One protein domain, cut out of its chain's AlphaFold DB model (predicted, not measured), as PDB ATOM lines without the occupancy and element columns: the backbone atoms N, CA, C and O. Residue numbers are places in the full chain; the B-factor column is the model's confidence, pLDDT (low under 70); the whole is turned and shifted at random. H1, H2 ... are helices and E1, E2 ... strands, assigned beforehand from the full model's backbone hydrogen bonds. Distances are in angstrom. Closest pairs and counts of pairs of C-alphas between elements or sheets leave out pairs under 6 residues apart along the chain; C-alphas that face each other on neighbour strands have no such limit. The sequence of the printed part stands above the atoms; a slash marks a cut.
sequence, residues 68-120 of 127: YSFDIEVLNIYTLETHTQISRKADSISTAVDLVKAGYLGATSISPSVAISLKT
ATOM      1  N   TYR A  68      33.042 -39.810  41.948       82.31
ATOM      2  CA  TYR A  68      32.815 -41.242  42.149       82.31
ATOM      3  C   TYR A  68      31.923 -41.838  41.052       82.31
ATOM      4  O   TYR A  68      31.251 -42.849  41.284       82.31
ATOM      5  N   SER A  69      31.872 -41.194  39.880       90.00
ATOM      6  CA  SER A  69      31.151 -41.694  38.718       90.00
ATOM      7  C   SER A  69      31.563 -43.121  38.376       90.00
ATOM      8  O   SER A  69      32.746 -43.462  38.362       90.00
ATOM      9  N   PHE A  70      30.578 -43.954  38.061       90.19
ATOM     10  CA  PHE A  70      30.804 -45.342  37.673       90.19
ATOM     11  C   PHE A  70      29.921 -45.718  36.488       90.19
ATOM     12  O   PHE A  70      28.821 -45.193  36.327       90.19
ATOM     13  N   ASP A  71      30.420 -46.626  35.657       94.62
ATOM     14  CA  ASP A  71      29.657 -47.231  34.573       94.62
ATOM     15  C   ASP A  71      28.967 -48.507  35.074       94.62
ATOM     16  O   ASP A  71      29.521 -49.238  35.903       94.62
ATOM     17  N   ILE A  72      27.740 -48.752  34.620       95.31
ATOM     18  CA  ILE A  72      26.948 -49.922  35.007       95.31
ATOM     19  C   ILE A  72      26.155 -50.454  33.817       95.31
ATOM     20  O   ILE A  72      25.634 -49.682  33.011       95.31
ATOM     21  N   GLU A  73      26.016 -51.778  33.740       97.25
ATOM     22  CA  GLU A  73      25.146 -52.431  32.766       97.25
ATOM     23  C   GLU A  73      23.681 -52.056  33.033       97.25
ATOM     24  O   GLU A  73      23.206 -52.105  34.176       97.25
ATOM     25  N   VAL A  74      22.941 -51.693  31.984       96.62
ATOM     26  CA  VAL A  74      21.540 -51.292  32.099       96.62
ATOM     27  C   VAL A  74      20.608 -51.974  31.112       96.62
ATOM     28  O   VAL A  74      20.957 -52.255  29.970       96.62
ATOM     29  N   LEU A  75      19.362 -52.168  31.551       95.94
ATOM     30  CA  LEU A  75      18.238 -52.523  30.690       95.94
ATOM     31  C   LEU A  75      17.319 -51.312  30.482       95.94
ATOM     32  O   LEU A  75      16.431 -51.015  31.297       95.94
ATOM     33  N   ASN A  76      17.493 -50.635  29.351       95.00
ATOM     34  CA  ASN A  76      16.623 -49.554  28.907       95.00
ATOM     35  C   ASN A  76      16.000 -49.892  27.549       95.00
ATOM     36  O   ASN A  76      16.631 -49.758  26.510       95.00
ATOM     37  N   ILE A  77      14.734 -50.309  27.539       94.56
ATOM     38  CA  ILE A  77      14.042 -50.694  26.295       94.56
ATOM     39  C   ILE A  77      13.673 -49.496  25.409       94.56
ATOM     40  O   ILE A  77      13.287 -49.687  24.260       94.56
ATOM     41  N   TYR A  78      13.745 -48.274  25.946       94.44
ATOM     42  CA  TYR A  78      13.413 -47.057  25.209       94.44
ATOM     43  C   TYR A  78      14.623 -46.505  24.459       94.44
ATOM     44  O   TYR A  78      14.472 -46.075  23.319       94.44
ATOM     45  N   THR A  79      15.805 -46.505  25.085       94.25
ATOM     46  CA  THR A  79      17.051 -46.027  24.454       94.25
ATOM     47  C   THR A  79      17.867 -47.151  23.820       94.25
ATOM     48  O   THR A  79      18.679 -46.879  22.944       94.25
ATOM     49  N   LEU A  80      17.631 -48.405  24.224       94.06
ATOM     50  CA  LEU A  80      18.420 -49.591  23.860       94.06
ATOM     51  C   LEU A  80      19.889 -49.523  24.305       94.06
ATOM     52  O   LEU A  80      20.707 -50.335  23.874       94.06
ATOM     53  N   GLU A  81      20.224 -48.580  25.184       92.94
ATOM     54  CA  GLU A  81      21.541 -48.502  25.802       92.94
ATOM     55  C   GLU A  81      21.748 -49.699  26.730       92.94
ATOM     56  O   GLU A  81      20.849 -50.082  27.484       92.94
ATOM     57  N   THR A  82      22.943 -50.284  26.659       94.25
ATOM     58  CA  THR A  82      23.345 -51.436  27.475       94.25
ATOM     59  C   THR A  82      24.213 -51.041  28.659       94.25
ATOM     60  O   THR A  82      24.381 -51.844  29.567       94.25
ATOM     61  N   HIS A  83      24.760 -49.825  28.661       96.12
ATOM     62  CA  HIS A  83      25.580 -49.273  29.735       96.12
ATOM     63  C   HIS A  83      25.218 -47.807  29.951       96.12
ATOM     64  O   HIS A  83      24.773 -47.126  29.023       96.12
ATOM     65  N   THR A  84      25.385 -47.323  31.176       94.69
ATOM     66  CA  THR A  84      25.199 -45.910  31.495       94.69
ATOM     67  C   THR A  84      26.197 -45.464  32.555       94.69
ATOM     68  O   THR A  84      26.504 -46.207  33.490       94.69
ATOM     69  N   GLN A  85      26.654 -44.219  32.432       94.75
ATOM     70  CA  GLN A  85      27.513 -43.593  33.422       94.75
ATOM     71  C   GLN A  85      26.653 -42.902  34.483       94.75
ATOM     72  O   GLN A  85      25.866 -42.002  34.186       94.75
ATOM     73  N   ILE A  86      26.816 -43.315  35.735       92.25
ATOM     74  CA  ILE A  86      26.108 -42.759  36.883       92.25
ATOM     75  C   ILE A  86      27.030 -41.793  37.603       92.25
ATOM     76  O   ILE A  86      28.028 -42.212  38.187       92.25
ATOM     77  N   SER A  87      26.667 -40.512  37.609       89.94
ATOM     78  CA  SER A  87      27.400 -39.498  38.361       89.94
ATOM     79  C   SER A  87      27.100 -39.575  39.849       89.94
ATOM     80  O   SER A  87      25.960 -39.367  40.274       89.94
ATOM     81  N   ARG A  88      28.134 -39.827  40.657       84.75
ATOM     82  CA  ARG A  88      28.039 -39.830  42.119       84.75
ATOM     83  C   ARG A  88      28.809 -38.655  42.701       84.75
ATOM     84  O   ARG A  88      30.018 -38.541  42.527       84.75
ATOM     85  N   LYS A  89      28.101 -37.827  43.471       80.50
ATOM     86  CA  LYS A  89      28.707 -36.770  44.290       80.50
ATOM     87  C   LYS A  89      29.330 -37.361  45.555       80.50
ATOM     88  O   LYS A  89      28.787 -38.318  46.105       80.50
ATOM     89  N   ALA A  90      30.401 -36.738  46.046       76.25
ATOM     90  CA  ALA A  90      31.063 -37.115  47.299       76.25
ATOM     91  C   ALA A  90      30.103 -37.162  48.507       76.25
ATOM     92  O   ALA A  90      30.241 -38.027  49.367       76.25
ATOM     93  N   ASP A  91      29.072 -36.309  48.520       79.88
ATOM     94  CA  ASP A  91      28.066 -36.245  49.592       79.88
ATOM     95  C   ASP A  91      26.919 -37.265  49.440       79.88
ATOM     96  O   ASP A  91      25.913 -37.192  50.155       79.88
ATOM     97  N   SER A  92      26.993 -38.189  48.475       80.19
ATOM     98  CA  SER A  92      25.902 -39.138  48.261       80.19
ATOM     99  C   SER A  92      25.792 -40.164  49.386       80.19
ATOM    100  O   SER A  92      26.753 -40.821  49.776       80.19
ATOM    101  N   ILE A  93      24.559 -40.350  49.860       82.12
ATOM    102  CA  ILE A  93      24.223 -41.264  50.952       82.12
ATOM    103  C   ILE A  93      24.336 -42.731  50.506       82.12
ATOM    104  O   ILE A  93      24.680 -43.592  51.314       82.12
ATOM    105  N   SER A  94      24.000 -43.054  49.247       87.38
ATOM    106  CA  SER A  94      24.048 -44.443  48.765       87.38
ATOM    107  C   SER A  94      23.986 -44.579  47.243       87.38
ATOM    108  O   SER A  94      23.255 -43.848  46.575       87.38
ATOM    109  N   THR A  95      24.628 -45.636  46.728       89.25
ATOM    110  CA  THR A  95      24.562 -46.061  45.319       89.25
ATOM    111  C   THR A  95      23.136 -46.174  44.790       89.25
ATOM    112  O   THR A  95      22.846 -45.756  43.673       89.25
ATOM    113  N   ALA A  96      22.233 -46.747  45.589       90.19
ATOM    114  CA  ALA A  96      20.846 -46.946  45.187       90.19
ATOM    115  C   ALA A  96      20.111 -45.618  44.959       90.19
ATOM    116  O   ALA A  96      19.326 -45.514  44.023       90.19
ATOM    117  N   VAL A  97      20.377 -44.604  45.789       90.00
ATOM    118  CA  VAL A  97      19.776 -43.271  45.632       90.00
ATOM    119  C   VAL A  97      20.286 -42.602  44.358       90.00
ATOM    120  O   VAL A  97      19.478 -42.063  43.607       90.00
ATOM    121  N   ASP A  98      21.587 -42.684  44.073       91.12
ATOM    122  CA  ASP A  98      22.159 -42.115  42.843       91.12
ATOM    123  C   ASP A  98      21.552 -42.744  41.586       91.12
ATOM    124  O   ASP A  98      21.175 -42.036  40.653       91.12
ATOM    125  N   LEU A  99      21.391 -44.071  41.585       93.06
ATOM    126  CA  LEU A  99      20.760 -44.788  40.478       93.06
ATOM    127  C   LEU A  99      19.324 -44.325  40.251       93.06
ATOM    128  O   LEU A  99      18.947 -44.033  39.117       93.06
ATOM    129  N   VAL A 100      18.537 -44.203  41.321       93.19
ATOM    130  CA  VAL A 100      17.130 -43.788  41.218       93.19
ATOM    131  C   VAL A 100      17.028 -42.358  40.702       93.19
ATOM    132  O   VAL A 100      16.198 -42.096  39.834       93.19
ATOM    133  N   LYS A 101      17.913 -41.454  41.146       91.25
ATOM    134  CA  LYS A 101      18.007 -40.089  40.600       91.25
ATOM    135  C   LYS A 101      18.324 -40.088  39.107       91.25
ATOM    136  O   LYS A 101      17.737 -39.306  38.365       91.25
ATOM    137  N   ALA A 102      19.196 -40.991  38.659       92.12
ATOM    138  CA  ALA A 102      19.512 -41.182  37.245       92.12
ATOM    139  C   ALA A 102      18.395 -41.889  36.448       92.12
ATOM    140  O   ALA A 102      18.495 -42.026  35.231       92.12
ATOM    141  N   GLY A 103      17.312 -42.326  37.099       94.38
ATOM    142  CA  GLY A 103      16.196 -43.008  36.450       94.38
ATOM    143  C   GLY A 103      16.369 -44.517  36.308       94.38
ATOM    144  O   GLY A 103      15.682 -45.132  35.488       94.38
ATOM    145  N   TYR A 104      17.251 -45.120  37.103       95.56
ATOM    146  CA  TYR A 104      17.562 -46.545  37.096       95.56
ATOM    147  C   TYR A 104      17.355 -47.172  38.479       95.56
ATOM    148  O   TYR A 104      17.485 -46.527  39.513       95.56
ATOM    149  N   LEU A 105      17.051 -48.464  38.516       94.69
ATOM    150  CA  LEU A 105      16.976 -49.240  39.749       94.69
ATOM    151  C   LEU A 105      17.958 -50.407  39.670       94.69
ATOM    152  O   LEU A 105      17.825 -51.275  38.808       94.69
ATOM    153  N   GLY A 106      18.950 -50.413  40.559       93.31
ATOM    154  CA  GLY A 106      19.927 -51.496  40.656       93.31
ATOM    155  C   GLY A 106      19.307 -52.795  41.175       93.31
ATOM    156  O   GLY A 106      18.402 -52.767  42.007       93.31
ATOM    157  N   ALA A 107      19.836 -53.939  40.733       90.00
ATOM    158  CA  ALA A 107      19.412 -55.255  41.227       90.00
ATOM    159  C   ALA A 107      19.719 -55.471  42.723       90.00
ATOM    160  O   ALA A 107      19.064 -56.272  43.387       90.00
ATOM    161  N   THR A 108      20.708 -54.752  43.267       88.94
ATOM    162  CA  THR A 108      21.051 -54.751  44.696       88.94
ATOM    163  C   THR A 108      21.281 -53.321  45.190       88.94
ATOM    164  O   THR A 108      21.597 -52.421  44.412       88.94
ATOM    165  N   SER A 109      21.118 -53.082  46.496       81.38
ATOM    166  CA  SER A 109      21.202 -51.724  47.059       81.38
ATOM    167  C   SER A 109      22.627 -51.229  47.329       81.38
ATOM    168  O   SER A 109      22.839 -50.022  47.403       81.38
ATOM    169  N   ILE A 110      23.588 -52.139  47.527       83.69
ATOM    170  CA  ILE A 110      24.949 -51.797  47.979       83.69
ATOM    171  C   ILE A 110      25.893 -51.658  46.783       83.69
ATOM    172  O   ILE A 110      26.515 -50.614  46.599       83.69
ATOM    173  N   SER A 111      25.970 -52.708  45.963       85.94
ATOM    174  CA  SER A 111      26.855 -52.785  44.800       85.94
ATOM    175  C   SER A 111      26.135 -53.516  43.663       85.94
ATOM    176  O   SER A 111      26.280 -54.733  43.506       85.94
ATOM    177  N   PRO A 112      25.249 -52.820  42.937       89.62
ATOM    178  CA  PRO A 112      24.578 -53.397  41.787       89.62
ATOM    179  C   PRO A 112      25.565 -53.542  40.628       89.62
ATOM    180  O   PRO A 112      26.290 -52.607  40.307       89.62
ATOM    181  N   SER A 113      25.560 -54.705  39.982       92.88
ATOM    182  CA  SER A 113      26.266 -54.931  38.714       92.88
ATOM    183  C   SER A 113      25.407 -54.591  37.496       92.88
ATOM    184  O   SER A 113      25.937 -54.337  36.425       92.88
ATOM    185  N   VAL A 114      24.083 -54.595  37.672       94.50
ATOM    186  CA  VAL A 114      23.093 -54.312  36.635       94.50
ATOM    187  C   VAL A 114      21.980 -53.441  37.207       94.50
ATOM    188  O   VAL A 114      21.595 -53.595  38.378       94.50
ATOM    189  N   ALA A 115      21.446 -52.542  36.388       96.00
ATOM    190  CA  ALA A 115      20.282 -51.734  36.713       96.00
ATOM    191  C   ALA A 115      19.230 -51.758  35.596       96.00
ATOM    192  O   ALA A 115      19.505 -52.045  34.438       96.00
ATOM    193  N   ILE A 116      17.980 -51.472  35.938       96.12
ATOM    194  CA  ILE A 116      16.871 -51.433  34.978       96.12
ATOM    195  C   ILE A 116      16.299 -50.024  34.985       96.12
ATOM    196  O   ILE A 116      16.107 -49.448  36.056       96.12
ATOM    197  N   SER A 117      16.018 -49.452  33.810       96.06
ATOM    198  CA  SER A 117      15.411 -48.121  33.761       96.06
ATOM    199  C   SER A 117      14.034 -48.141  34.437       96.06
ATOM    200  O   SER A 117      13.236 -49.063  34.237       96.06
ATOM    201  N   LEU A 118      13.727 -47.113  35.228       95.75
ATOM    202  CA  LEU A 118      12.438 -46.992  35.909       95.75
ATOM    203  C   LEU A 118      11.284 -46.961  34.901       95.75
ATOM    204  O   LEU A 118      10.245 -47.569  35.142       95.75
ATOM    205  N   LYS A 119      11.488 -46.351  33.726       94.44
ATOM    206  CA  LYS A 119      10.513 -46.378  32.626       94.44
ATOM    207  C   LYS A 119      10.262 -47.804  32.124       94.44
ATOM    208  O   LYS A 119       9.112 -48.179  31.915       94.44
ATOM    209  N   THR A 120      11.318 -48.609  31.959       94.50
ATOM    210  CA  THR A 120      11.201 -50.034  31.593       94.50
ATOM    211  C   THR A 120      10.365 -50.782  32.634       94.50
ATOM    212  O   THR A 120       9.439 -51.506  32.277       94.50
TER     213      THR A 120
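This is residues 68 to 120 of the 127 residues of an uncharacterized protein of Bondarzewia mesenterica (UniProt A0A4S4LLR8). A small four-stranded sheet, curled like part of a barrel, has one short helix, H1, packed on it, mostly by E3. The 53 printed residues, under half in named elements, run E1, E2, H1, E3, E4; the mixed sheet's order is E2, E1, E4, E3. The class is mixed, helices and strands; the whole is compact, radius of gyration of the C-alphas 10.2 A, spanning 31 by 17 by 17 A.

E1, residues 70 to 75, begins at C-alpha 70 (30.804, -45.342, 37.673) and is 16.1 A long. E2 is 83 to 86, 9.7 A; H1 95 to 101, 10.0 A; E3 104 to 106, 6.5 A; E4 114 to 117, 10.3 A, ending at C-alpha 117 (15.411, -48.121, 33.761).

E1 and E2 form an antiparallel hairpin, N 86 and O 70 2.8 A apart. E1 and E4 are parallel, N 75 and O 115 2.9 A apart. E3 and E4 form an antiparallel hairpin, N 105 and O 116 2.8 A apart. H1, with every O i to N i+4 pair within hydrogen-bond range, is on the sheet; its closest C-alphas to E3, Leu 99 and Leu 105, are 5.9 A apart. E2, H1 and E3 make a split strand-helix-strand unit, two strands of one sheet that are not neighbours with a helix between them along the chain; E1 and E4 are between E2 and E3 in the sheet, and the crossover is right-handed.

The farthest C-alphas, Ile 77 and Asp 91, are 30.8 A apart. The printed part has no cut, no long link and no residue under pLDDT 70.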